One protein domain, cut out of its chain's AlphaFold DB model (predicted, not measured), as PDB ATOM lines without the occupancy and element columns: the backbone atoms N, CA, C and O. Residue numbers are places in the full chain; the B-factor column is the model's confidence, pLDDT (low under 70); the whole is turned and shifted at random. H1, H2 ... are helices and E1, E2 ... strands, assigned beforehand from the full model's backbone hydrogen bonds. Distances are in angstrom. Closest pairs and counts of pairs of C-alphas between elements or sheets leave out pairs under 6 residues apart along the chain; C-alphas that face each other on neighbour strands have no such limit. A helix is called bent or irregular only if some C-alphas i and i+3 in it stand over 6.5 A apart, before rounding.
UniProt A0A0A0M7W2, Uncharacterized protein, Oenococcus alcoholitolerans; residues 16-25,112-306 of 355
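What this domain is: This is residues 16 to 25 and 112 to 306 of the 355 residues of an uncharacterized protein of Oenococcus alcoholitolerans (UniProt A0A0A0M7W2). A twisted sheet of six parallel strands makes the middle of this domain, curled round H1 on one face. At its E5 and E6 edge, H5 and H6 fold back as a V, with H4 next to H5; a long loop-rich stretch with short H3 reaches out, and its residues 185 to 191 stick out. The printed part has 205 residues, with elements in the order E1 H1 H2 E2 E3 H3 E4 H4 E5 H5 H6 E6; the class is mixed, helices and strands. The sheet's order is E3 E2 E1 E4 E5 E6. The whole is compact, with a radius of gyration of the C-alphas of 17.6 A and spans of 56 by 44 by 39 A.

Where its parts are: Find C-alpha 16 at (133.706, 123.898, 134.109), where E1, residues 16 to 21, begins. After the cut come H1, residues 112 to 125 and 19.8 A long, H2, 130 to 133, E2, 139 to 145 and 18.2 A, and E3, 160 to 167 and 19.0 A, which bends by 65 degrees at residue 163. Next are H3, 197 to 202, E4, 221 to 226, H4, 231 to 243 and 19.5 A, and E5, 252 to 257. H5, 265 to 283, starts with C-alpha 265 at (145.184, 104.990, 124.305) and runs 27.8 A. H6, 285 to 297, is 19.5 A long, and E6, 301 to 305, ends with C-alpha 305 at (140.162, 113.649, 121.436). H4 and H6 are irregular: C-alphas 232 and 235 are 7.4 A apart, 289 and 292 7.2 A.

How they stand to each other: Start at E1: N 19 and O 223 of E4 are 2.9 A apart, and N 142 of E2 and O 16 2.9 A, within hydrogen-bond range. Farther out, look at N 143 and O 164 of E3, 2.8 A, N 224 and O 254 of E5, 2.7 A, and N 302 of E6 and O 253, 2.8 A. H1 is on the sheet, in two layers, helix over sheet; its closest C-alphas to E2 are those of Phe 124 and Asn 141, 7.2 A. H4, H5 and H6 only graze the sheet; H2 and H3 are not on it. E4, H4, E5 and E5, H5 H6, E6 are strand-helix-strand units, parallel neighbour strands with helices between; E3, H3, E4 is a split one, with E2 E1 between its strands. The three crossovers are right-handed. H5 and H6 touch at a steep tilt of 51 degrees, opposite ways, the closest C-alphas being those of Gly 280 and Gly 288, 3.7 A. H4 and H5 only just touch, with 3 pairs of C-alphas within 8 A, by residues 275 to 279 of H5 alone; the closest are Tyr 238 and Tyr 279, 6.1 A. In H1 and H3 every O i to N i+4 pair is within hydrogen-bond range, in H4 6 of 9, in H5 13 of 15 and in H6 6 of 9; H2 is too short for one.

The domain as a whole: The C-alphas farthest apart are those of Asn 134 and Glu 189, 56.3 A. Residues 26 to 111 are not printed, and C-alphas 25 and 112 are 16.7 A apart across this cut. The links E2 to E3, E3 to H3 and H3 to E4 are long. The mean pLDDT of the printed part is 76.4; 55 residues are under 70, among them 16 to 25, 129 to 139 and 151 to 161.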
ATOM      1  N   TYR A  16     132.819 124.945 134.622       30.78
ATOM      2  CA  TYR A  16     133.706 123.898 134.109       30.78
ATOM      3  C   TYR A  16     135.076 123.995 134.754       30.78
ATOM      4  O   TYR A  16     135.668 125.073 134.841       30.78
ATOM      5  N   PHE A  17     135.585 122.848 135.186       31.97
ATOM      6  CA  PHE A  17     136.912 122.750 135.762       31.97
ATOM      7  C   PHE A  17     137.894 122.170 134.759       31.97
ATOM      8  O   PHE A  17     137.644 121.080 134.267       31.97
ATOM      9  N   CYS A  18     138.994 122.860 134.465       36.31
ATOM     10  CA  CYS A  18     139.973 122.387 133.489       36.31
ATOM     11  C   CYS A  18     141.314 122.058 134.144       36.31
ATOM     12  O   CYS A  18     141.884 122.903 134.829       36.31
ATOM     13  N   ILE A  19     141.831 120.854 133.894       36.72
ATOM     14  CA  ILE A  19     143.226 120.482 134.165       36.72
ATOM     15  C   ILE A  19     143.958 120.419 132.831       36.72
ATOM     16  O   ILE A  19     143.480 119.755 131.925       36.72
ATOM     17  N   TYR A  20     145.097 121.093 132.696       36.34
ATOM     18  CA  TYR A  20     145.904 121.083 131.469       36.34
ATOM     19  C   TYR A  20     147.328 120.615 131.783       36.34
ATOM     20  O   TYR A  20     148.006 121.219 132.620       36.34
ATOM     21  N   TYR A  21     147.753 119.529 131.129       33.03
ATOM     22  CA  TYR A  21     149.062 118.892 131.290       33.03
ATOM     23  C   TYR A  21     149.641 118.499 129.918       33.03
ATOM     24  O   TYR A  21     149.315 117.445 129.370       33.03
ATOM     25  N   LYS A  22     150.534 119.318 129.347       36.56
ATOM     26  CA  LYS A  22     151.278 118.947 128.128       36.56
ATOM     27  C   LYS A  22     152.665 118.443 128.516       36.56
ATOM     28  O   LYS A  22     153.518 119.203 128.966       36.56
ATOM     29  N   SER A  23     152.882 117.139 128.382       34.62
ATOM     30  CA  SER A  23     154.101 116.472 128.833       34.62
ATOM     31  C   SER A  23     155.228 116.521 127.797       34.62
ATOM     32  O   SER A  23     155.710 115.478 127.373       34.62
ATOM     33  N   ASP A  24     155.732 117.704 127.452       33.88
ATOM     34  CA  ASP A  24     156.974 117.819 126.657       33.88
ATOM     35  C   ASP A  24     158.248 117.700 127.538       33.88
ATOM     36  O   ASP A  24     159.337 118.175 127.217       33.88
ATOM     37  N   ILE A  25     158.133 117.027 128.690       36.97
ATOM     38  CA  ILE A  25     159.145 116.956 129.762       36.97
ATOM     39  C   ILE A  25     160.155 115.800 129.573       36.97
ATOM     40  O   ILE A  25     161.060 115.611 130.387       36.97
ATOM     41  N   TYR A 112     153.110 130.298 119.662       82.50
ATOM     42  CA  TYR A 112     152.823 129.590 120.905       82.50
ATOM     43  C   TYR A 112     151.593 130.151 121.621       82.50
ATOM     44  O   TYR A 112     150.730 129.389 122.046       82.50
ATOM     45  N   GLN A 113     151.511 131.478 121.752       79.88
ATOM     46  CA  GLN A 113     150.418 132.143 122.467       79.88
ATOM     47  C   GLN A 113     149.069 131.880 121.797       79.88
ATOM     48  O   GLN A 113     148.110 131.537 122.483       79.88
ATOM     49  N   GLN A 114     149.025 131.965 120.466       78.12
ATOM     50  CA  GLN A 114     147.822 131.708 119.684       78.12
ATOM     51  C   GLN A 114     147.400 130.238 119.782       78.12
ATOM     52  O   GLN A 114     146.251 129.952 120.102       78.12
ATOM     53  N   LYS A 115     148.327 129.295 119.560       79.19
ATOM     54  CA  LYS A 115     148.039 127.853 119.640       79.19
ATOM     55  C   LYS A 115     147.599 127.432 121.036       79.19
ATOM     56  O   LYS A 115     146.646 126.672 121.181       79.19
ATOM     57  N   ALA A 116     148.281 127.933 122.065       79.44
ATOM     58  CA  ALA A 116     147.903 127.681 123.446       79.44
ATOM     59  C   ALA A 116     146.517 128.269 123.739       79.44
ATOM     60  O   ALA A 116     145.689 127.541 124.269       79.44
ATOM     61  N   GLY A 117     146.243 129.519 123.344       78.38
ATOM     62  CA  GLY A 117     144.916 130.137 123.454       78.38
ATOM     63  C   GLY A 117     143.831 129.243 122.862       78.38
ATOM     64  O   GLY A 117     143.026 128.703 123.614       78.38
ATOM     65  N   LEU A 118     143.940 128.934 121.564       77.69
ATOM     66  CA  LEU A 118     142.997 128.068 120.845       77.69
ATOM     67  C   LEU A 118     142.770 126.721 121.541       77.69
ATOM     68  O   LEU A 118     141.658 126.203 121.564       77.69
ATOM     69  N   GLN A 119     143.815 126.121 122.110       79.50
ATOM     70  CA  GLN A 119     143.681 124.863 122.837       79.50
ATOM     71  C   GLN A 119     142.889 125.016 124.141       79.50
ATOM     72  O   GLN A 119     142.074 124.147 124.458       79.50
ATOM     73  N   PHE A 120     143.098 126.103 124.885       80.19
ATOM     74  CA  PHE A 120     142.286 126.421 126.062       80.19
ATOM     75  C   PHE A 120     140.835 126.699 125.683       80.19
ATOM     76  O   PHE A 120     139.935 126.224 126.373       80.19
ATOM     77  N   ASP A 121     140.606 127.382 124.568       77.00
ATOM     78  CA  ASP A 121     139.263 127.710 124.092       77.00
ATOM     79  C   ASP A 121     138.511 126.454 123.677       77.00
ATOM     80  O   ASP A 121     137.412 126.193 124.164       77.00
ATOM     81  N   ASN A 122     139.157 125.596 122.884       80.06
ATOM     82  CA  ASN A 122     138.622 124.287 122.539       80.06
ATOM     83  C   ASN A 122     138.326 123.476 123.807       80.06
ATOM     84  O   ASN A 122     137.274 122.850 123.904       80.06
ATOM     85  N   LEU A 123     139.207 123.486 124.810       82.81
ATOM     86  CA  LEU A 123     138.953 122.778 126.065       82.81
ATOM     87  C   LEU A 123     137.741 123.363 126.810       82.81
ATOM     88  O   LEU A 123     136.906 122.613 127.317       82.81
ATOM     89  N   PHE A 124     137.614 124.686 126.874       79.50
ATOM     90  CA  PHE A 124     136.537 125.364 127.593       79.50
ATOM     91  C   PHE A 124     135.189 125.215 126.900       79.50
ATOM     92  O   PHE A 124     134.198 124.985 127.589       79.50
ATOM     93  N   GLU A 125     135.147 125.269 125.575       77.44
ATOM     94  CA  GLU A 125     133.905 125.315 124.803       77.44
ATOM     95  C   GLU A 125     133.431 123.938 124.318       77.44
ATOM     96  O   GLU A 125     132.229 123.742 124.147       77.44
ATOM     97  N   ASN A 126     134.321 122.944 124.183       77.94
ATOM     98  CA  ASN A 126     133.902 121.595 123.787       77.94
ATOM     99  C   ASN A 126     132.906 120.983 124.773       77.94
ATOM    100  O   ASN A 126     132.965 121.219 125.977       77.94
ATOM    101  N   ASP A 127     131.993 120.153 124.271       75.44
ATOM    102  CA  ASP A 127     130.974 119.476 125.082       75.44
ATOM    103  C   ASP A 127     130.063 120.417 125.885       75.44
ATOM    104  O   ASP A 127     129.409 119.997 126.843       75.44
ATOM    105  N   ILE A 128     129.990 121.683 125.481       74.75
ATOM    106  CA  ILE A 128     128.928 122.605 125.859       74.75
ATOM    107  C   ILE A 128     127.918 122.604 124.713       74.75
ATOM    108  O   ILE A 128     128.269 122.832 123.560       74.75
ATOM    109  N   SER A 129     126.662 122.285 125.010       66.12
ATOM    110  CA  SER A 129     125.609 122.244 123.996       66.12
ATOM    111  C   SER A 129     125.263 123.646 123.481       66.12
ATOM    112  O   SER A 129     125.332 124.630 124.220       66.12
ATOM    113  N   ASP A 130     124.786 123.745 122.237       60.50
ATOM    114  CA  ASP A 130     124.315 125.017 121.664       60.50
ATOM    115  C   ASP A 130     123.206 125.672 122.505       60.50
ATOM    116  O   ASP A 130     123.082 126.892 122.536       60.50
ATOM    117  N   ASN A 131     122.421 124.871 123.234       57.22
ATOM    118  CA  ASN A 131     121.403 125.353 124.171       57.22
ATOM    119  C   ASN A 131     122.002 125.932 125.467       57.22
ATOM    120  O   ASN A 131     121.393 126.813 126.064       57.22
ATOM    121  N   GLU A 132     123.178 125.471 125.901       58.88
ATOM    122  CA  GLU A 132     123.940 126.070 127.010       58.88
ATOM    123  C   GLU A 132     124.657 127.367 126.561       58.88
ATOM    124  O   GLU A 132     124.824 128.294 127.358       58.88
ATOM    125  N   LEU A 133     125.019 127.465 125.272       56.31
ATOM    126  CA  LEU A 133     125.649 128.636 124.632       56.31
ATOM    127  C   LEU A 133     124.657 129.714 124.154       56.31
ATOM    128  O   LEU A 133     125.056 130.858 123.886       56.31
ATOM    129  N   ASN A 134     123.378 129.360 124.021       49.97
ATOM    130  CA  ASN A 134     122.283 130.256 123.669       49.97
ATOM    131  C   ASN A 134     121.517 130.637 124.936       49.97
ATOM    132  O   ASN A 134     120.688 129.856 125.365       49.97
ATOM    133  N   HIS A 135     121.794 131.819 125.509       47.41
ATOM    134  CA  HIS A 135     120.874 132.683 126.289       47.41
ATOM    135  C   HIS A 135     121.645 133.613 127.243       47.41
ATOM    136  O   HIS A 135     121.575 133.413 128.445       47.41
ATOM    137  N   ASN A 136     122.355 134.657 126.781       52.62
ATOM    138  CA  ASN A 136     123.013 135.647 127.674       52.62
ATOM    139  C   ASN A 136     123.852 135.042 128.838       52.62
ATOM    140  O   ASN A 136     124.186 135.741 129.797       52.62
ATOM    141  N   SER A 137     124.171 133.750 128.771       54.22
ATOM    142  CA  SER A 137     124.739 132.949 129.838       54.22
ATOM    143  C   SER A 137     126.241 133.085 129.721       54.22
ATOM    144  O   SER A 137     126.839 132.831 128.677       54.22
ATOM    145  N   THR A 138     126.854 133.572 130.791       60.09
ATOM    146  CA  THR A 138     128.308 133.625 130.869       60.09
ATOM    147  C   THR A 138     128.771 132.277 131.398       60.09
ATOM    148  O   THR A 138     128.369 131.885 132.494       60.09
ATOM    149  N   ILE A 139     129.586 131.561 130.627       66.50
ATOM    150  CA  ILE A 139     130.233 130.342 131.113       66.50
ATOM    151  C   ILE A 139     131.362 130.766 132.046       66.50
ATOM    152  O   ILE A 139     132.255 131.503 131.629       66.50
ATOM    153  N   ASN A 140     131.314 130.319 133.298       76.00
ATOM    154  CA  ASN A 140     132.325 130.639 134.296       76.00
ATOM    155  C   ASN A 140     133.270 129.446 134.453       76.00
ATOM    156  O   ASN A 140     132.941 128.448 135.085       76.00
ATOM    157  N   ASN A 141     134.462 129.547 133.882       78.50
ATOM    158  CA  ASN A 141     135.473 128.502 133.963       78.50
ATOM    159  C   ASN A 141     136.355 128.683 135.192       78.50
ATOM    160  O   ASN A 141     136.841 129.780 135.479       78.50
ATOM    161  N   ALA A 142     136.603 127.578 135.883       84.56
ATOM    162  CA  ALA A 142     137.593 127.490 136.933       84.56
ATOM    163  C   ALA A 142     138.783 126.661 136.420       84.56
ATOM    164  O   ALA A 142     138.647 125.492 136.069       84.56
ATOM    165  N   LEU A 143     139.966 127.260 136.338       83.88
ATOM    166  CA  LEU A 143     141.151 126.635 135.757       83.88
ATOM    167  C   LEU A 143     142.147 126.232 136.849       83.88
ATOM    168  O   LEU A 143     142.601 127.072 137.626       83.88
ATOM    169  N   LEU A 144     142.552 124.963 136.870       85.19
ATOM    170  CA  LEU A 144     143.727 124.517 137.615       85.19
ATOM    171  C   LEU A 144     144.772 124.011 136.632       85.19
ATOM    172  O   LEU A 144     144.630 122.951 136.032       85.19
ATOM    173  N   THR A 145     145.846 124.767 136.470       82.88
ATOM    174  CA  THR A 145     146.896 124.431 135.508       82.88
ATOM    175  C   THR A 145     148.177 124.009 136.211       82.88
ATOM    176  O   THR A 145     148.550 124.556 137.250       82.88
ATOM    177  N   PHE A 146     148.843 123.016 135.629       80.81
ATOM    178  CA  PHE A 146     150.141 122.502 136.070       80.81
ATOM    179  C   PHE A 146     151.274 122.999 135.167       80.81
ATOM    180  O   PHE A 146     152.447 122.728 135.416       80.81
ATOM    181  N   ASN A 147     150.935 123.732 134.106       82.25
ATOM    182  CA  ASN A 147     151.909 124.208 133.148       82.25
ATOM    183  C   ASN A 147     152.626 125.453 133.652       82.25
ATOM    184  O   ASN A 147     152.003 126.418 134.080       82.25
ATOM    185  N   TYR A 148     153.944 125.474 133.490       85.19
ATOM    186  CA  TYR A 148     154.782 126.620 133.845       85.19
ATOM    187  C   TYR A 148     154.584 127.830 132.919       85.19
ATOM    188  O   TYR A 148     154.974 128.948 133.256       85.19
ATOM    189  N   THR A 149     153.974 127.617 131.754       85.12
ATOM    190  CA  THR A 149     153.627 128.636 130.763       85.12
ATOM    191  C   THR A 149     152.107 128.747 130.651       85.12
ATOM    192  O   THR A 149     151.385 127.764 130.834       85.12
ATOM    193  N   GLN A 150     151.604 129.947 130.370       74.88
ATOM    194  CA  GLN A 150     150.172 130.201 130.206       74.88
ATOM    195  C   GLN A 150     149.948 131.110 128.993       74.88
ATOM    196  O   GLN A 150     150.765 132.017 128.783       74.88
ATOM    197  N   PRO A 151     148.885 130.879 128.202       68.00
ATOM    198  CA  PRO A 151     148.490 131.822 127.170       68.00
ATOM    199  C   PRO A 151     147.961 133.114 127.796       68.00
ATOM    200  O   PRO A 151     147.586 133.159 128.973       68.00
ATOM    201  N   ASN A 152     147.903 134.173 126.997       66.06
ATOM    202  CA  ASN A 152     147.229 135.392 127.405       66.06
ATOM    203  C   ASN A 152     145.701 135.219 127.345       66.06
ATOM    204  O   ASN A 152     145.104 135.305 126.279       66.06
ATOM    205  N   PHE A 153     145.064 135.017 128.500       62.41
ATOM    206  CA  PHE A 153     143.608 134.859 128.612       62.41
ATOM    207  C   PHE A 153     142.806 136.168 128.441       62.41
ATOM    208  O   PHE A 153     141.589 136.167 128.604       62.41
ATOM    209  N   GLU A 154     143.466 137.300 128.177       55.41
ATOM    210  CA  GLU A 154     142.813 138.612 128.041       55.41
ATOM    211  C   GLU A 154     142.216 138.864 126.642       55.41
ATOM    212  O   GLU A 154     141.554 139.888 126.432       55.41
ATOM    213  N   GLU A 155     142.413 137.957 125.678       52.06
ATOM    214  CA  GLU A 155     141.798 138.089 124.356       52.06
ATOM    215  C   GLU A 155     140.276 137.871 124.428       52.06
ATOM    216  O   GLU A 155     139.761 136.827 124.820       52.06
ATOM    217  N   LYS A 156     139.537 138.930 124.075       47.94
ATOM    218  CA  LYS A 156     138.086 139.111 124.277       47.94
ATOM    219  C   LYS A 156     137.195 138.275 123.349       47.94
ATOM    220  O   LYS A 156     136.022 138.607 123.182       47.94
ATOM    221  N   THR A 157     137.733 137.261 122.688       48.31
ATOM    222  CA  THR A 157     137.031 136.533 121.623       48.31
ATOM    223  C   THR A 157     136.057 135.474 122.135       48.31
ATOM    224  O   THR A 157     135.204 135.041 121.363       48.31
ATOM    225  N   PHE A 158     136.093 135.115 123.422       52.75
ATOM    226  CA  PHE A 158     135.326 133.980 123.943       52.75
ATOM    227  C   PHE A 158     134.085 134.389 124.736       52.75
ATOM    228  O   PHE A 158     134.078 135.356 125.500       52.75
ATOM    229  N   LYS A 159     133.011 133.601 124.586       53.78
ATOM    230  CA  LYS A 159     131.799 133.710 125.421       53.78
ATOM    231  C   LYS A 159     132.043 133.235 126.859       53.78
ATOM    232  O   LYS A 159     131.203 133.451 127.736       53.78
ATOM    233  N   SER A 160     133.175 132.577 127.096       61.19
ATOM    234  CA  SER A 160     133.552 132.004 128.376       61.19
ATOM    235  C   SER A 160     134.501 132.928 129.152       61.19
ATOM    236  O   SER A 160     135.408 133.537 128.591       61.19
ATOM    237  N   LYS A 161     134.257 133.091 130.455       68.25
ATOM    238  CA  LYS A 161     135.095 133.880 131.365       68.25
ATOM    239  C   LYS A 161     135.832 132.951 132.309       68.25
ATOM    240  O   LYS A 161     135.259 131.988 132.809       68.25
ATOM    241  N   ILE A 162     137.080 133.280 132.621       75.19
ATOM    242  CA  ILE A 162     137.797 132.638 133.721       75.19
ATOM    243  C   ILE A 162     137.324 133.285 135.024       75.19
ATOM    244  O   ILE A 162     137.656 134.431 135.311       75.19
ATOM    245  N   TYR A 163     136.528 132.549 135.793       78.31
ATOM    246  CA  TYR A 163     136.072 132.947 137.127       78.31
ATOM    247  C   TYR A 163     137.179 132.767 138.167       78.31
ATOM    248  O   TYR A 163     137.379 133.605 139.043       78.31
ATOM    249  N   TYR A 164     137.931 131.677 138.044       81.06
ATOM    250  CA  TYR A 164     139.041 131.351 138.924       81.06
ATOM    251  C   TYR A 164     140.154 130.704 138.108       81.06
ATOM    252  O   TYR A 164     139.887 129.884 137.235       81.06
ATOM    253  N   SER A 165     141.407 131.041 138.394       81.31
ATOM    254  CA  SER A 165     142.558 130.342 137.832       81.31
ATOM    255  C   SER A 165     143.645 130.221 138.878       81.31
ATOM    256  O   SER A 165     143.978 131.195 139.553       81.31
ATOM    257  N   ARG A 166     144.214 129.024 138.996       80.62
ATOM    258  CA  ARG A 166     145.364 128.771 139.852       80.62
ATOM    259  C   ARG A 166     146.386 127.917 139.132       80.62
ATOM    260  O   ARG A 166     146.060 126.897 138.528       80.62
ATOM    261  N   ASN A 167     147.643 128.327 139.253       82.12
ATOM    262  CA  ASN A 167     148.768 127.511 138.841       82.12
ATOM    263  C   ASN A 167     149.305 126.713 140.030       82.12
ATOM    264  O   ASN A 167     149.681 127.297 141.047       82.12
ATOM    265  N   VAL A 168     149.343 125.390 139.904       79.94
ATOM    266  CA  VAL A 168     149.817 124.488 140.961       79.94
ATOM    267  C   VAL A 168     151.333 124.569 141.134       79.94
ATOM    268  O   VAL A 168     151.832 124.524 142.259       79.94
ATOM    269  N   HIS A 169     152.067 124.707 140.032       79.69
ATOM    270  CA  HIS A 169     153.531 124.709 140.012       79.69
ATOM    271  C   HIS A 169     154.123 126.108 139.838       79.69
ATOM    272  O   HIS A 169     155.318 126.245 139.582       79.69
ATOM    273  N   GLY A 170     153.299 127.147 139.974       84.94
ATOM    274  CA  GLY A 170     153.689 128.500 139.602       84.94
ATOM    275  C   GLY A 170     153.940 128.637 138.102       84.94
ATOM    276  O   GLY A 170     153.779 127.707 137.314       84.94
ATOM    277  N   ASN A 171     154.288 129.839 137.671       86.31
ATOM    278  CA  ASN A 171     154.423 130.145 136.260       86.31
ATOM    279  C   ASN A 171     155.534 131.160 135.998       86.31
ATOM    280  O   ASN A 171     156.005 131.872 136.888       86.31
ATOM    281  N   ILE A 172     155.930 131.241 134.730       88.31
ATOM    282  CA  ILE A 172     156.920 132.216 134.286       88.31
ATOM    283  C   ILE A 172     156.408 133.656 134.393       88.31
ATOM    284  O   ILE A 172     157.203 134.546 134.651       88.31
ATOM    285  N   LYS A 173     155.114 133.953 134.248       84.56
ATOM    286  CA  LYS A 173     154.612 135.339 134.342       84.56
ATOM    287  C   LYS A 173     154.876 135.937 135.732       84.56
ATOM    288  O   LYS A 173     155.395 137.046 135.816       84.56
ATOM    289  N   ASP A 174     154.643 135.157 136.781       82.81
ATOM    290  CA  ASP A 174     154.777 135.556 138.187       82.81
ATOM    291  C   ASP A 174     156.167 135.248 138.772       82.81
ATOM    292  O   ASP A 174     156.437 135.554 139.932       82.81
ATOM    293  N   ASN A 175     157.051 134.637 137.975       84.38
ATOM    294  CA  ASN A 175     158.397 134.222 138.370       84.38
ATOM    295  C   ASN A 175     158.432 133.394 139.668       84.38
ATOM    296  O   ASN A 175     159.259 133.622 140.551       84.38
ATOM    297  N   ASN A 176     157.501 132.451 139.790       86.50
ATOM    298  CA  ASN A 176     157.282 131.671 141.007       86.50
ATOM    299  C   ASN A 176     157.215 130.167 140.724       86.50
ATOM    300  O   ASN A 176     156.434 129.464 141.358       86.50
ATOM    301  N   ILE A 177     158.002 129.683 139.759       86.81
ATOM    302  CA  ILE A 177     158.113 128.253 139.457       86.81
ATOM    303  C   ILE A 177     158.454 127.479 140.735       86.81
ATOM    304  O   ILE A 177     159.380 127.829 141.461       86.81
ATOM    305  N   ILE A 178     157.706 126.406 140.988       85.50
ATOM    306  CA  ILE A 178     157.865 125.523 142.139       85.50
ATOM    307  C   ILE A 178     158.190 124.123 141.639       85.50
ATOM    308  O   ILE A 178     157.360 123.440 141.039       85.50
ATOM    309  N   MET A 179     159.384 123.667 141.983       82.94
ATOM    310  CA  MET A 179     159.818 122.287 141.890       82.94
ATOM    311  C   MET A 179     160.000 121.715 143.294       82.94
ATOM    312  O   MET A 179     160.349 122.406 144.253       82.94
ATOM    313  N   GLY A 180     159.763 120.418 143.437       78.38
ATOM    314  CA  GLY A 180     159.889 119.774 144.732       78.38
ATOM    315  C   GLY A 180     159.457 118.325 144.717       78.38
ATOM    316  O   GLY A 180     158.959 117.814 143.713       78.38
ATOM    317  N   ILE A 181     159.645 117.686 145.863       75.81
ATOM    318  CA  ILE A 181     159.105 116.358 146.140       75.81
ATOM    319  C   ILE A 181     157.656 116.480 146.614       75.81
ATOM    320  O   ILE A 181     157.241 117.531 147.118       75.81
ATOM    321  N   ASP A 182     156.879 115.418 146.458       73.31
ATOM    322  CA  ASP A 182     155.568 115.363 147.094       73.31
ATOM    323  C   ASP A 182     155.749 115.135 148.599       73.31
ATOM    324  O   ASP A 182     156.794 114.674 149.066       73.31
ATOM    325  N   TYR A 183     154.757 115.547 149.382       68.12
ATOM    326  CA  TYR A 183     154.808 115.345 150.821       68.12
ATOM    327  C   TYR A 183     154.561 113.863 151.127       68.12
ATOM    328  O   TYR A 183     153.440 113.383 150.970       68.12
ATOM    329  N   GLU A 184     155.588 113.141 151.574       61.53
ATOM    330  CA  GLU A 184     155.430 111.781 152.095       61.53
ATOM    331  C   GLU A 184     155.182 111.828 153.609       61.53
ATOM    332  O   GLU A 184     155.931 112.454 154.362       61.53
ATOM    333  N   SER A 185     154.111 111.171 154.064       54.44
ATOM    334  CA  SER A 185     153.643 111.196 155.460       54.44
ATOM    335  C   SER A 185     154.634 110.635 156.484       54.44
ATOM    336  O   SER A 185     154.454 110.861 157.679       54.44
ATOM    337  N   ASP A 186     155.668 109.925 156.035       57.84
ATOM    338  CA  ASP A 186     156.558 109.142 156.893       57.84
ATOM    339  C   ASP A 186     157.830 109.897 157.332       57.84
ATOM    340  O   ASP A 186     158.615 109.369 158.126       57.84
ATOM    341  N   ASP A 187     158.030 111.154 156.902       58.94
ATOM    342  CA  ASP A 187     159.096 112.030 157.418       58.94
ATOM    343  C   ASP A 187     158.733 112.535 158.826       58.94
ATOM    344  O   ASP A 187     158.278 113.664 159.019       58.94
ATOM    345  N   LYS A 188     158.937 111.672 159.830       55.75
ATOM    346  CA  LYS A 188     158.639 111.924 161.255       55.75
ATOM    347  C   LYS A 188     159.281 113.196 161.820       55.75
ATOM    348  O   LYS A 188     158.836 113.683 162.855       55.75
ATOM    349  N   GLU A 189     160.317 113.727 161.172       62.34
ATOM    350  CA  GLU A 189     161.022 114.937 161.605       62.34
ATOM    351  C   GLU A 189     160.705 116.172 160.747       62.34
ATOM    352  O   GLU A 189     161.293 117.234 160.974       62.34
ATOM    353  N   HIS A 190     159.809 116.064 159.753       69.06
ATOM    354  CA  HIS A 190     159.557 117.111 158.748       69.06
ATOM    355  C   HIS A 190     160.859 117.663 158.147       69.06
ATOM    356  O   HIS A 190     160.983 118.839 157.782       69.06
ATOM    357  N   SER A 191     161.883 116.821 158.092       70.50
ATOM    358  CA  SER A 191     163.256 117.237 157.901       70.50
ATOM    359  C   SER A 191     163.505 117.720 156.465       70.50
ATOM    360  O   SER A 191     164.457 118.475 156.230       70.50
ATOM    361  N   LEU A 192     162.647 117.315 155.523       77.81
ATOM    362  CA  LEU A 192     162.646 117.722 154.121       77.81
ATOM    363  C   LEU A 192     161.455 118.611 153.753       77.81
ATOM    364  O   LEU A 192     161.294 118.940 152.581       77.81
ATOM    365  N   VAL A 193     160.663 119.075 154.726       84.19
ATOM    366  CA  VAL A 193     159.417 119.816 154.464       84.19
ATOM    367  C   VAL A 193     159.612 120.995 153.506       84.19
ATOM    368  O   VAL A 193     158.799 121.200 152.615       84.19
ATOM    369  N   ARG A 194     160.745 121.707 153.595       85.31
ATOM    370  CA  ARG A 194     161.076 122.857 152.731       85.31
ATOM    371  C   ARG A 194     161.276 122.507 151.252       85.31
ATOM    372  O   ARG A 194     161.213 123.397 150.413       85.31
ATOM    373  N   PHE A 195     161.534 121.241 150.945       81.50
ATOM    374  CA  PHE A 195     161.661 120.724 149.582       81.50
ATOM    375  C   PHE A 195     160.331 120.221 149.023       81.50
ATOM    376  O   PHE A 195     160.260 119.888 147.842       81.50
ATOM    377  N   THR A 196     159.287 120.145 149.852       81.56
ATOM    378  CA  THR A 196     157.985 119.654 149.409       81.56
ATOM    379  C   THR A 196     157.261 120.723 148.607       81.56
ATOM    380  O   THR A 196     157.265 121.899 148.988       81.56
ATOM    381  N   LYS A 197     156.600 120.323 147.514       79.69
ATOM    382  CA  LYS A 197     155.778 121.238 146.711       79.69
ATOM    383  C   LYS A 197     154.749 121.946 147.593       79.69
ATOM    384  O   LYS A 197     154.662 123.162 147.547       79.69
ATOM    385  N   THR A 198     154.065 121.214 148.476       80.81
ATOM    386  CA  THR A 198     153.043 121.753 149.387       80.81
ATOM    387  C   THR A 198     153.559 122.898 150.257       80.81
ATOM    388  O   THR A 198     152.936 123.958 150.303       80.81
ATOM    389  N   TYR A 199     154.705 122.723 150.924       85.25
ATOM    390  CA  TYR A 199     155.293 123.780 151.754       85.25
ATOM    391  C   TYR A 199     155.705 124.993 150.918       85.25
ATOM    392  O   TYR A 199     155.519 126.137 151.329       85.25
ATOM    393  N   ARG A 200     156.266 124.751 149.731       84.25
ATOM    394  CA  ARG A 200     156.682 125.823 148.823       84.25
ATOM    395  C   ARG A 200     155.472 126.592 148.299       84.25
ATOM    396  O   ARG A 200     155.483 127.812 148.361       84.25
ATOM    397  N   THR A 201     154.398 125.912 147.899       81.38
ATOM    398  CA  THR A 201     153.127 126.531 147.498       81.38
ATOM    399  C   THR A 201     152.506 127.337 148.638       81.38
ATOM    400  O   THR A 201     152.013 128.436 148.394       81.38
ATOM    401  N   LEU A 202     152.574 126.847 149.885       82.38
ATOM    402  CA  LEU A 202     152.105 127.580 151.067       82.38
ATOM    403  C   LEU A 202     152.807 128.940 151.220       82.38
ATOM    404  O   LEU A 202     152.165 129.920 151.579       82.38
ATOM    405  N   ALA A 203     154.098 129.040 150.896       77.00
ATOM    406  CA  ALA A 203     154.823 130.311 150.973       77.00
ATOM    407  C   ALA A 203     154.253 131.401 150.039       77.00
ATOM    408  O   ALA A 203     154.461 132.587 150.290       77.00
ATOM    409  N   PHE A 204     153.502 131.017 149.000       69.19
ATOM    410  CA  PHE A 204     152.908 131.934 148.025       69.19
ATOM    411  C   PHE A 204     151.417 132.216 148.258       69.19
ATOM    412  O   PHE A 204     150.868 133.114 147.618       69.19
ATOM    413  N   THR A 205     150.745 131.525 149.188       68.12
ATOM    414  CA  THR A 205     149.297 131.722 149.414       68.12
ATOM    415  C   THR A 205     148.958 133.113 149.938       68.12
ATOM    416  O   THR A 205     147.857 133.593 149.716       68.12
ATOM    417  N   HIS A 206     149.897 133.783 150.610       62.50
ATOM    418  CA  HIS A 206     149.715 135.163 151.078       62.50
ATOM    419  C   HIS A 206     149.811 136.211 149.961       62.50
ATOM    420  O   HIS A 206     149.438 137.357 150.173       62.50
ATOM    421  N   ILE A 207     150.339 135.833 148.796       58.22
ATOM    422  CA  ILE A 207     150.527 136.725 147.644       58.22
ATOM    423  C   ILE A 207     149.374 136.535 146.643       58.22
ATOM    424  O   ILE A 207     148.986 137.472 145.950       58.22
ATOM    425  N   GLN A 208     148.783 135.338 146.608       60.97
ATOM    426  CA  GLN A 208     147.627 134.998 145.780       60.97
ATOM    427  C   GLN A 208     146.319 135.298 146.526       60.97
ATOM    428  O   GLN A 208     145.656 134.399 147.044       60.97
ATOM    429  N   HIS A 209     145.946 136.576 146.595       56.81
ATOM    430  CA  HIS A 209     144.593 136.953 146.998       56.81
ATOM    431  C   HIS A 209     143.629 136.620 145.861       56.81
ATOM    432  O   HIS A 209     143.603 137.303 144.839       56.81
ATOM    433  N   HIS A 210     142.854 135.554 146.034       63.47
ATOM    434  CA  HIS A 210     141.722 135.267 145.168       63.47
ATOM    435  C   HIS A 210     140.439 135.696 145.881       63.47
ATOM    436  O   HIS A 210     140.158 135.224 146.981       63.47
ATOM    437  N   ASP A 211     139.652 136.558 145.237       66.19
ATOM    438  CA  ASP A 211     138.297 136.914 145.696       66.19
ATOM    439  C   ASP A 211     137.316 135.733 145.567       66.19
ATOM    440  O   ASP A 211     136.204 135.767 146.097       66.19
ATOM    441  N   HIS A 212     137.744 134.683 144.864       72.50
ATOM    442  CA  HIS A 212     136.969 133.509 144.501       72.50
ATOM    443  C   HIS A 212     137.716 132.221 144.857       72.50
ATOM    444  O   HIS A 212     138.942 132.147 144.754       72.50
ATOM    445  N   SER A 213     136.980 131.184 145.241       77.75
ATOM    446  CA  SER A 213     137.492 129.827 145.428       77.75
ATOM    447  C   SER A 213     137.116 128.932 144.253       77.75
ATOM    448  O   SER A 213     136.111 129.140 143.572       77.75
ATOM    449  N   LEU A 214     137.894 127.864 144.069       75.50
ATOM    450  CA  LEU A 214     137.642 126.844 143.053       75.50
ATOM    451  C   LEU A 214     136.258 126.186 143.186       75.50
ATOM    452  O   LEU A 214     135.682 125.754 142.193       75.50
ATOM    453  N   PHE A 215     135.737 126.125 144.413       79.44
ATOM    454  CA  PHE A 215     134.497 125.431 144.763       79.44
ATOM    455  C   PHE A 215     133.416 126.383 145.292       79.44
ATOM    456  O   PHE A 215     132.547 125.961 146.051       79.44
ATOM    457  N   ASP A 216     133.463 127.669 144.920       80.75
ATOM    458  CA  ASP A 216     132.401 128.631 145.273       80.75
ATOM    459  C   ASP A 216     131.028 128.209 144.727       80.75
ATOM    460  O   ASP A 216     129.989 128.557 145.291       80.75
ATOM    461  N   HIS A 217     131.030 127.450 143.628       80.50
ATOM    462  CA  HIS A 217     129.840 127.008 142.913       80.50
ATOM    463  C   HIS A 217     129.900 125.507 142.637       80.50
ATOM    464  O   HIS A 217     130.978 124.915 142.556       80.50
ATOM    465  N   SER A 218     128.732 124.883 142.481       79.94
ATOM    466  CA  SER A 218     128.639 123.486 142.054       79.94
ATOM    467  C   SER A 218     129.199 123.325 140.641       79.94
ATOM    468  O   SER A 218     128.856 124.102 139.753       79.94
ATOM    469  N   LEU A 219     130.032 122.303 140.440       82.62
ATOM    470  CA  LEU A 219     130.645 122.003 139.150       82.62
ATOM    471  C   LEU A 219     129.801 120.977 138.391       82.62
ATOM    472  O   LEU A 219     129.613 119.852 138.863       82.62
ATOM    473  N   ASP A 220     129.330 121.351 137.203       85.62
ATOM    474  CA  ASP A 220     128.541 120.459 136.348       85.62
ATOM    475  C   ASP A 220     129.444 119.481 135.595       85.62
ATOM    476  O   ASP A 220     129.150 118.285 135.529       85.62
ATOM    477  N   LYS A 221     130.580 119.968 135.072       89.00
ATOM    478  CA  LYS A 221     131.550 119.136 134.349       89.00
ATOM    479  C   LYS A 221     132.987 119.447 134.773       89.00
ATOM    480  O   LYS A 221     133.387 120.600 134.933       89.00
ATOM    481  N   ILE A 222     133.788 118.398 134.904       91.12
ATOM    482  CA  ILE A 222     135.236 118.456 135.095       91.12
ATOM    483  C   ILE A 222     135.897 117.945 133.818       91.12
ATOM    484  O   ILE A 222     135.707 116.800 133.425       91.12
ATOM    485  N   LYS A 223     136.698 118.796 133.193       90.25
ATOM    486  CA  LYS A 223     137.470 118.549 131.982       90.25
ATOM    487  C   LYS A 223     138.949 118.391 132.338       90.25
ATOM    488  O   LYS A 223     139.568 119.253 132.951       90.25
ATOM    489  N   ILE A 224     139.544 117.273 131.969       88.81
ATOM    490  CA  ILE A 224     140.916 116.912 132.306       88.81
ATOM    491  C   ILE A 224     141.641 116.669 130.998       88.81
ATOM    492  O   ILE A 224     141.329 115.717 130.299       88.81
ATOM    493  N   TYR A 225     142.599 117.517 130.667       85.75
ATOM    494  CA  TYR A 225     143.429 117.409 129.481       85.75
ATOM    495  C   TYR A 225     144.873 117.077 129.854       85.75
ATOM    496  O   TYR A 225     145.511 117.793 130.636       85.75
ATOM    497  N   GLY A 226     145.413 116.027 129.236       73.81
ATOM    498  CA  GLY A 226     146.833 115.700 129.300       73.81
ATOM    499  C   GLY A 226     147.162 114.267 129.711       73.81
ATOM    500  O   GLY A 226     146.333 113.517 130.215       73.81
ATOM    501  N   HIS A 227     148.420 113.887 129.485       55.53
ATOM    502  CA  HIS A 227     148.795 112.478 129.299       55.53
ATOM    503  C   HIS A 227     149.192 111.725 130.568       55.53
ATOM    504  O   HIS A 227     149.289 110.501 130.555       55.53
ATOM    505  N   SER A 228     149.468 112.428 131.663       57.72
ATOM    506  CA  SER A 228     150.265 111.819 132.728       57.72
ATOM    507  C   SER A 228     149.439 111.139 133.809       57.72
ATOM    508  O   SER A 228     149.929 110.134 134.311       57.72
ATOM    509  N   LEU A 229     148.230 111.635 134.150       70.62
ATOM    510  CA  LEU A 229     147.375 111.171 135.275       70.62
ATOM    511  C   LEU A 229     148.187 110.476 136.388       70.62
ATOM    512  O   LEU A 229     147.879 109.360 136.825       70.62
ATOM    513  N   ASN A 230     149.312 111.093 136.757       65.19
ATOM    514  CA  ASN A 230     150.398 110.341 137.362       65.19
ATOM    515  C   ASN A 230     150.058 110.109 138.822       65.19
ATOM    516  O   ASN A 230     149.341 110.885 139.450       65.19
ATOM    517  N   SER A 231     150.633 109.054 139.385       64.44
ATOM    518  CA  SER A 231     150.578 108.783 140.817       64.44
ATOM    519  C   SER A 231     150.931 110.003 141.680       64.44
ATOM    520  O   SER A 231     150.260 110.217 142.685       64.44
ATOM    521  N   ALA A 232     151.894 110.822 141.241       62.81
ATOM    522  CA  ALA A 232     152.331 112.050 141.912       62.81
ATOM    523  C   ALA A 232     151.221 113.113 142.048       62.81
ATOM    524  O   ALA A 232     151.138 113.812 143.055       62.81
ATOM    525  N   ASP A 233     150.318 113.199 141.068       70.50
ATOM    526  CA  ASP A 233     149.294 114.249 141.011       70.50
ATOM    527  C   ASP A 233     147.936 113.784 141.567       70.50
ATOM    528  O   ASP A 233     146.995 114.576 141.663       70.50
ATOM    529  N   LYS A 234     147.821 112.512 141.984       79.81
ATOM    530  CA  LYS A 234     146.580 111.911 142.514       79.81
ATOM    531  C   LYS A 234     145.966 112.702 143.664       79.81
ATOM    532  O   LYS A 234     144.745 112.785 143.750       79.81
ATOM    533  N   SER A 235     146.794 113.289 144.527       79.56
ATOM    534  CA  SER A 235     146.336 114.074 145.677       79.56
ATOM    535  C   SER A 235     145.466 115.266 145.263       79.56
ATOM    536  O   SER A 235     144.458 115.530 145.916       79.56
ATOM    537  N   TYR A 236     145.785 115.930 144.145       82.56
ATOM    538  CA  TYR A 236     144.962 117.012 143.602       82.56
ATOM    539  C   TYR A 236     143.615 116.490 143.109       82.56
ATOM    540  O   TYR A 236     142.578 117.030 143.490       82.56
ATOM    541  N   PHE A 237     143.617 115.420 142.309       87.06
ATOM    542  CA  PHE A 237     142.383 114.815 141.804       87.06
ATOM    543  C   PHE A 237     141.467 114.350 142.936       87.06
ATOM    544  O   PHE A 237     140.272 114.614 142.884       87.06
ATOM    545  N   TYR A 238     142.016 113.709 143.970       89.50
ATOM    546  CA  TYR A 238     141.222 113.235 145.104       89.50
ATOM    547  C   TYR A 238     140.609 114.406 145.867       89.50
ATOM    548  O   TYR A 238     139.412 114.385 146.119       89.50
ATOM    549  N   ALA A 239     141.378 115.468 146.130       87.00
ATOM    550  CA  ALA A 239     140.850 116.669 146.773       87.00
ATOM    551  C   ALA A 239     139.710 117.319 145.964       87.00
ATOM    552  O   ALA A 239     138.737 117.798 146.544       87.00
ATOM    553  N   ILE A 240     139.805 117.317 144.629       89.00
ATOM    554  CA  ILE A 240     138.733 117.804 143.750       89.00
ATOM    555  C   ILE A 240     137.513 116.882 143.818       89.00
ATOM    556  O   ILE A 240     136.399 117.368 143.982       89.00
ATOM    557  N   PHE A 241     137.710 115.565 143.710       92.00
ATOM    558  CA  PHE A 241     136.631 114.577 143.743       92.00
ATOM    559  C   PHE A 241     135.901 114.538 145.091       92.00
ATOM    560  O   PHE A 241     134.680 114.375 145.097       92.00
ATOM    561  N   ASP A 242     136.618 114.753 146.196       90.75
ATOM    562  CA  ASP A 242     136.044 114.926 147.532       90.75
ATOM    563  C   ASP A 242     135.190 116.198 147.592       90.75
ATOM    564  O   ASP A 242     134.043 116.158 148.035       90.75
ATOM    565  N   ALA A 243     135.717 117.327 147.103       88.62
ATOM    566  CA  ALA A 243     135.021 118.614 147.142       88.62
ATOM    567  C   ALA A 243     133.701 118.610 146.353       88.62
ATOM    568  O   ALA A 243     132.745 119.274 146.755       88.62
ATOM    569  N   ILE A 244     133.632 117.852 145.254       89.38
ATOM    570  CA  ILE A 244     132.407 117.708 144.456       89.38
ATOM    571  C   ILE A 244     131.523 116.528 144.876       89.38
ATOM    572  O   ILE A 244     130.459 116.356 144.291       89.38
ATOM    573  N   ASP A 245     131.946 115.699 145.838       90.06
ATOM    574  CA  ASP A 245     131.337 114.392 146.122       90.06
ATOM    575  C   ASP A 245     131.062 113.608 144.821       90.06
ATOM    576  O   ASP A 245     129.922 113.375 144.406       90.06
ATOM    577  N   LEU A 246     132.141 113.209 144.135       92.38
ATOM    578  CA  LEU A 246     132.065 112.546 142.826       92.38
ATOM    579  C   LEU A 246     131.140 111.315 142.840       92.38
ATOM    580  O   LEU A 246     130.470 111.027 141.839       92.38
ATOM    581  N   TYR A 247     131.088 110.589 143.961       88.06
ATOM    582  CA  TYR A 247     130.252 109.402 144.094       88.06
ATOM    583  C   TYR A 247     128.761 109.752 144.194       88.06
ATOM    584  O   TYR A 247     127.947 109.076 143.554       88.06
ATOM    585  N   GLY A 248     128.385 110.758 144.990       85.94
ATOM    586  CA  GLY A 248     126.992 111.123 145.263       85.94
ATOM    587  C   GLY A 248     126.370 112.118 144.280       85.94
ATOM    588  O   GLY A 248     125.180 112.002 143.979       85.94
ATOM    589  N   GLN A 249     127.149 113.062 143.746       87.12
ATOM    590  CA  GLN A 249     126.645 114.124 142.867       87.12
ATOM    591  C   GLN A 249     126.528 113.695 141.403       87.12
ATOM    592  O   GLN A 249     126.752 112.535 141.075       87.12
ATOM    593  N   LYS A 250     126.103 114.606 140.517       89.50
ATOM    594  CA  LYS A 250     125.867 114.350 139.083       89.50
ATOM    595  C   LYS A 250     126.988 114.834 138.164       89.50
ATOM    596  O   LYS A 250     126.874 114.629 136.964       89.50
ATOM    597  N   THR A 251     128.058 115.405 138.713       91.88
ATOM    598  CA  THR A 251     129.161 115.972 137.930       91.88
ATOM    599  C   THR A 251     129.711 114.970 136.919       91.88
ATOM    600  O   THR A 251     129.943 113.803 137.261       91.88
ATOM    601  N   GLU A 252     129.907 115.428 135.689       93.69
ATOM    602  CA  GLU A 252     130.446 114.645 134.578       93.69
ATOM    603  C   GLU A 252     131.964 114.839 134.472       93.69
ATOM    604  O   GLU A 252     132.478 115.939 134.670       93.69
ATOM    605  N   LEU A 253     132.697 113.772 134.158       94.12
ATOM    606  CA  LEU A 253     134.139 113.785 133.934       94.12
ATOM    607  C   LEU A 253     134.438 113.634 132.441       94.12
ATOM    608  O   LEU A 253     134.008 112.671 131.812       94.12
ATOM    609  N   TYR A 254     135.235 114.539 131.895       92.81
ATOM    610  CA  TYR A 254     135.713 114.510 130.520       92.81
ATOM    611  C   TYR A 254     137.231 114.422 130.527       92.81
ATOM    612  O   TYR A 254     137.901 115.324 131.016       92.81
ATOM    613  N   PHE A 255     137.779 113.344 129.986       91.44
ATOM    614  CA  PHE A 255     139.209 113.154 129.792       91.44
ATOM    615  C   PHE A 255     139.548 113.432 128.331       91.44
ATOM    616  O   PHE A 255     139.208 112.651 127.443       91.44
ATOM    617  N   TYR A 256     140.207 114.557 128.095       89.06
ATOM    618  CA  TYR A 256     140.672 114.975 126.789       89.06
ATOM    619  C   TYR A 256     142.131 114.581 126.548       89.06
ATOM    620  O   TYR A 256     142.983 114.705 127.432       89.06
ATOM    621  N   TYR A 257     142.430 114.162 125.324       85.19
ATOM    622  CA  TYR A 257     143.788 113.883 124.850       85.19
ATOM    623  C   TYR A 257     144.011 114.505 123.470       85.19
ATOM    624  O   TYR A 257     143.050 114.799 122.768       85.19
ATOM    625  N   SER A 258     145.266 114.682 123.059       79.38
ATOM    626  CA  SER A 258     145.597 114.997 121.664       79.38
ATOM    627  C   SER A 258     146.339 113.822 121.033       79.38
ATOM    628  O   SER A 258     147.232 113.250 121.660       79.38
ATOM    629  N   ASP A 259     145.951 113.454 119.809       71.00
ATOM    630  CA  ASP A 259     146.589 112.389 119.027       71.00
ATOM    631  C   ASP A 259     147.957 112.886 118.526       71.00
ATOM    632  O   ASP A 259     148.052 113.636 117.551       71.00
ATOM    633  N   TYR A 260     149.023 112.537 119.250       70.06
ATOM    634  CA  TYR A 260     150.408 112.815 118.867       70.06
ATOM    635  C   TYR A 260     151.191 111.512 118.675       70.06
ATOM    636  O   TYR A 260     150.824 110.459 119.198       70.06
ATOM    637  N   ASP A 261     152.319 111.586 117.965       57.69
ATOM    638  CA  ASP A 261     153.194 110.432 117.735       57.69
ATOM    639  C   ASP A 261     153.692 109.823 119.060       57.69
ATOM    640  O   ASP A 261     154.521 110.402 119.766       57.69
ATOM    641  N   GLY A 262     153.191 108.631 119.395       67.88
ATOM    642  CA  GLY A 262     153.475 107.948 120.662       67.88
ATOM    643  C   GLY A 262     152.372 108.066 121.719       67.88
ATOM    644  O   GLY A 262     152.610 107.700 122.871       67.88
ATOM    645  N   PHE A 263     151.184 108.560 121.357       78.69
ATOM    646  CA  PHE A 263     149.984 108.410 122.174       78.69
ATOM    647  C   PHE A 263     149.622 106.925 122.330       78.69
ATOM    648  O   PHE A 263     149.541 106.181 121.354       78.69
ATOM    649  N   ASP A 264     149.412 106.510 123.577       83.12
ATOM    650  CA  ASP A 264     148.977 105.167 123.946       83.12
ATOM    651  C   ASP A 264     147.608 105.277 124.624       83.12
ATOM    652  O   ASP A 264     147.484 105.701 125.780       83.12
ATOM    653  N   GLU A 265     146.572 104.937 123.859       83.19
ATOM    654  CA  GLU A 265     145.184 104.990 124.305       83.19
ATOM    655  C   GLU A 265     144.944 104.021 125.474       83.19
ATOM    656  O   GLU A 265     144.334 104.393 126.480       83.19
ATOM    657  N   ASP A 266     145.505 102.810 125.405       85.44
ATOM    658  CA  ASP A 266     145.380 101.797 126.455       85.44
ATOM    659  C   ASP A 266     146.026 102.273 127.761       85.44
ATOM    660  O   ASP A 266     145.466 102.082 128.847       85.44
ATOM    661  N   ALA A 267     147.181 102.938 127.681       86.00
ATOM    662  CA  ALA A 267     147.816 103.540 128.848       86.00
ATOM    663  C   ALA A 267     146.933 104.626 129.483       86.00
ATOM    664  O   ALA A 267     146.814 104.671 130.714       86.00
ATOM    665  N   LEU A 268     146.274 105.467 128.676       85.88
ATOM    666  CA  LEU A 268     145.322 106.464 129.171       85.88
ATOM    667  C   LEU A 268     144.151 105.790 129.902       85.88
ATOM    668  O   LEU A 268     143.884 106.134 131.057       85.88
ATOM    669  N   PHE A 269     143.503 104.793 129.290       88.31
ATOM    670  CA  PHE A 269     142.408 104.045 129.922       88.31
ATOM    671  C   PHE A 269     142.840 103.390 131.238       88.31
ATOM    672  O   PHE A 269     142.128 103.476 132.244       88.31
ATOM    673  N   GLN A 270     144.022 102.767 131.271       89.06
ATOM    674  CA  GLN A 270     144.561 102.167 132.491       89.06
ATOM    675  C   GLN A 270     144.798 103.208 133.585       89.06
ATOM    676  O   GLN A 270     144.505 102.947 134.755       89.06
ATOM    677  N   ASN A 271     145.316 104.384 133.233       88.31
ATOM    678  CA  ASN A 271     145.562 105.451 134.194       88.31
ATOM    679  C   ASN A 271     144.256 106.036 134.744       88.31
ATOM    680  O   ASN A 271     144.149 106.217 135.957       88.31
ATOM    681  N   ILE A 272     143.241 106.234 133.895       91.00
ATOM    682  CA  ILE A 272     141.896 106.644 134.323       91.00
ATOM    683  C   ILE A 272     141.307 105.601 135.275       91.00
ATOM    684  O   ILE A 272     140.857 105.952 136.366       91.00
ATOM    685  N   ASN A 273     141.370 104.314 134.921       91.06
ATOM    686  CA  ASN A 273     140.869 103.243 135.779       91.06
ATOM    687  C   ASN A 273     141.561 103.247 137.152       91.06
ATOM    688  O   ASN A 273     140.889 103.243 138.179       91.06
ATOM    689  N   ARG A 274     142.899 103.342 137.191       90.88
ATOM    690  CA  ARG A 274     143.666 103.413 138.449       90.88
ATOM    691  C   ARG A 274     143.328 104.652 139.279       90.88
ATOM    692  O   ARG A 274     143.335 104.564 140.505       90.88
ATOM    693  N   LEU A 275     143.084 105.795 138.638       91.19
ATOM    694  CA  LEU A 275     142.716 107.036 139.316       91.19
ATOM    695  C   LEU A 275     141.344 106.907 139.986       91.19
ATOM    696  O   LEU A 275     141.219 107.163 141.180       91.19
ATOM    697  N   ILE A 276     140.334 106.472 139.228       93.12
ATOM    698  CA  ILE A 276     138.958 106.344 139.718       93.12
ATOM    699  C   ILE A 276     138.842 105.232 140.759       93.12
ATOM    700  O   ILE A 276     138.216 105.435 141.798       93.12
ATOM    701  N   GLN A 277     139.470 104.077 140.520       91.62
ATOM    702  CA  GLN A 277     139.501 102.982 141.488       91.62
ATOM    703  C   GLN A 277     140.185 103.426 142.782       91.62
ATOM    704  O   GLN A 277     139.623 103.256 143.862       91.62
ATOM    705  N   GLY A 278     141.373 104.028 142.672       91.25
ATOM    706  CA  GLY A 278     142.134 104.470 143.833       91.25
ATOM    707  C   GLY A 278     141.393 105.520 144.659       91.25
ATOM    708  O   GLY A 278     141.492 105.489 145.881       91.25
ATOM    709  N   TYR A 279     140.639 106.420 144.018       92.31
ATOM    710  CA  TYR A 279     139.761 107.354 144.723       92.31
ATOM    711  C   TYR A 279     138.581 106.627 145.374       92.31
ATOM    712  O   TYR A 279     138.311 106.812 146.551       92.31
ATOM    713  N   GLY A 280     137.887 105.738 144.657       91.31
ATOM    714  CA  GLY A 280     136.767 105.002 145.247       91.31
ATOM    715  C   GLY A 280     137.180 104.190 146.484       91.31
ATOM    716  O   GLY A 280     136.400 104.084 147.428       91.31
ATOM    717  N   GLU A 281     138.413 103.673 146.520       91.06
ATOM    718  CA  GLU A 281     138.985 102.969 147.675       91.06
ATOM    719  C   GLU A 281     139.184 103.867 148.910       91.06
ATOM    720  O   GLU A 281     139.145 103.337 150.025       91.06
ATOM    721  N   THR A 282     139.340 105.191 148.753       89.06
ATOM    722  CA  THR A 282     139.404 106.128 149.894       89.06
ATOM    723  C   THR A 282     138.044 106.309 150.568       89.06
ATOM    724  O   THR A 282     137.996 106.529 151.776       89.06
ATOM    725  N   ILE A 283     136.943 106.150 149.819       87.19
ATOM    726  CA  ILE A 283     135.572 106.164 150.351       87.19
ATOM    727  C   ILE A 283     135.272 104.825 151.038       87.19
ATOM    728  O   ILE A 283     134.901 104.772 152.210       87.19
ATOM    729  N   SER A 284     135.411 103.720 150.298       83.94
ATOM    730  CA  SER A 284     135.330 102.357 150.831       83.94
ATOM    731  C   SER A 284     135.859 101.336 149.818       83.94
ATOM    732  O   SER A 284     135.802 101.544 148.607       83.94
ATOM    733  N   LYS A 285     136.300 100.161 150.287       77.06
ATOM    734  CA  LYS A 285     136.782  99.082 149.398       77.06
ATOM    735  C   LYS A 285     135.755  98.656 148.336       77.06
ATOM    736  O   LYS A 285     136.142  98.291 147.227       77.06
ATOM    737  N   ASP A 286     134.464  98.722 148.654       78.56
ATOM    738  CA  ASP A 286     133.385  98.370 147.723       78.56
ATOM    739  C   ASP A 286     133.082  99.508 146.734       78.56
ATOM    740  O   ASP A 286     132.711  99.261 145.581       78.56
ATOM    741  N   HIS A 287     133.300 100.760 147.150       79.06
ATOM    742  CA  HIS A 287     133.179 101.931 146.279       79.06
ATOM    743  C   HIS A 287     134.299 101.946 145.234       79.06
ATOM    744  O   HIS A 287     134.029 102.217 144.066       79.06
ATOM    745  N   GLY A 288     135.519 101.543 145.607       72.56
ATOM    746  CA  GLY A 288     136.656 101.391 144.690       72.56
ATOM    747  C   GLY A 288     136.349 100.547 143.456       72.56
ATOM    748  O   GLY A 288     136.644 100.944 142.331       72.56
ATOM    749  N   LYS A 289     135.678  99.407 143.648       74.94
ATOM    750  CA  LYS A 289     135.334  98.482 142.555       74.94
ATOM    751  C   LYS A 289     134.147  98.940 141.708       74.94
ATOM    752  O   LYS A 289     134.015  98.509 140.567       74.94
ATOM    753  N   SER A 290     133.259  99.758 142.269       87.50
ATOM    754  CA  SER A 290     131.962 100.076 141.659       87.50
ATOM    755  C   SER A 290     131.865 101.496 141.108       87.50
ATOM    756  O   SER A 290     131.015 101.742 140.254       87.50
ATOM    757  N   LEU A 291     132.723 102.429 141.539       93.25
ATOM    758  CA  LEU A 291     132.619 103.835 141.151       93.25
ATOM    759  C   LEU A 291     132.772 104.026 139.640       93.25
ATOM    760  O   LEU A 291     131.926 104.676 139.034       93.25
ATOM    761  N   LEU A 292     133.789 103.422 139.014       92.94
ATOM    762  CA  LEU A 292     133.954 103.524 137.561       92.94
ATOM    763  C   LEU A 292     132.730 102.968 136.822       92.94
ATOM    764  O   LEU A 292     132.205 103.616 135.922       92.94
ATOM    765  N   HIS A 293     132.219 101.811 137.252       91.19
ATOM    766  CA  HIS A 293     131.017 101.214 136.670       91.19
ATOM    767  C   HIS A 293     129.789 102.129 136.812       91.19
ATOM    768  O   HIS A 293     129.040 102.314 135.857       91.19
ATOM    769  N   LYS A 294     129.619 102.760 137.979       93.62
ATOM    770  CA  LYS A 294     128.553 103.731 138.244       93.62
ATOM    771  C   LYS A 294     128.665 104.964 137.345       93.62
ATOM    772  O   LYS A 294     127.651 105.405 136.812       93.62
ATOM    773  N   LEU A 295     129.872 105.506 137.162       95.31
ATOM    774  CA  LEU A 295     130.112 106.651 136.276       95.31
ATOM    775  C   LEU A 295     129.802 106.300 134.816       95.31
ATOM    776  O   LEU A 295     129.159 107.092 134.135       95.31
ATOM    777  N   ILE A 296     130.188 105.103 134.360       94.25
ATOM    778  CA  ILE A 296     129.891 104.616 133.004       94.25
ATOM    779  C   ILE A 296     128.378 104.451 132.802       94.25
ATOM    780  O   ILE A 296     127.828 105.020 131.864       94.25
ATOM    781  N   LEU A 297     127.687 103.723 133.688       93.56
ATOM    782  CA  LEU A 297     126.234 103.506 133.581       93.56
ATOM    783  C   LEU A 297     125.430 104.804 133.687       93.56
ATOM    784  O   LEU A 297     124.374 104.930 133.074       93.56
ATOM    785  N   GLY A 298     125.920 105.757 134.477       92.38
ATOM    786  CA  GLY A 298     125.318 107.076 134.608       92.38
ATOM    787  C   GLY A 298     125.600 108.009 133.431       92.38
ATOM    788  O   GLY A 298     125.061 109.109 133.432       92.38
ATOM    789  N   GLY A 299     126.443 107.611 132.469       93.50
ATOM    790  CA  GLY A 299     126.870 108.478 131.372       93.50
ATOM    791  C   GLY A 299     127.651 109.703 131.850       93.50
ATOM    792  O   GLY A 299     127.506 110.763 131.266       93.50
ATOM    793  N   ARG A 300     128.431 109.566 132.932       95.06
ATOM    794  CA  ARG A 300     129.142 110.658 133.624       95.06
ATOM    795  C   ARG A 300     130.657 110.624 133.442       95.06
ATOM    796  O   ARG A 300     131.368 111.338 134.143       95.06
ATOM    797  N   ILE A 301     131.175 109.756 132.581       94.88
ATOM    798  CA  ILE A 301     132.599 109.704 132.252       94.88
ATOM    799  C   ILE A 301     132.770 109.560 130.746       94.88
ATOM    800  O   ILE A 301     132.164 108.690 130.119       94.88
ATOM    801  N   HIS A 302     133.604 110.420 130.175       93.31
ATOM    802  CA  HIS A 302     133.839 110.517 128.742       93.31
ATOM    803  C   HIS A 302     135.334 110.631 128.479       93.31
ATOM    804  O   HIS A 302     136.042 111.319 129.208       93.31
ATOM    805  N   ILE A 303     135.804 109.971 127.427       91.25
ATOM    806  CA  ILE A 303     137.182 110.065 126.943       91.25
ATOM    807  C   ILE A 303     137.091 110.519 125.492       91.25
ATOM    808  O   ILE A 303     136.351 109.911 124.715       91.25
ATOM    809  N   LYS A 304     137.742 111.635 125.153       88.44
ATOM    810  CA  LYS A 304     137.581 112.305 123.857       88.44
ATOM    811  C   LYS A 304     138.889 112.903 123.364       88.44
ATOM    812  O   LYS A 304     139.676 113.429 124.143       88.44
ATOM    813  N   GLU A 305     139.092 112.875 122.056       85.31
ATOM    814  CA  GLU A 305     140.162 113.649 121.436       85.31
ATOM    815  C   GLU A 305     139.789 115.139 121.461       85.31
ATOM    816  O   GLU A 305     138.657 115.512 121.143       85.31
ATOM    817  N   LEU A 306     140.730 115.995 121.858       83.25
ATOM    818  CA  LEU A 306     140.608 117.439 121.738       83.25
ATOM    819  C   LEU A 306     141.138 117.851 120.369       83.25
ATOM    820  O   LEU A 306     142.349 117.933 120.155       83.25
TER     821      LEU A 306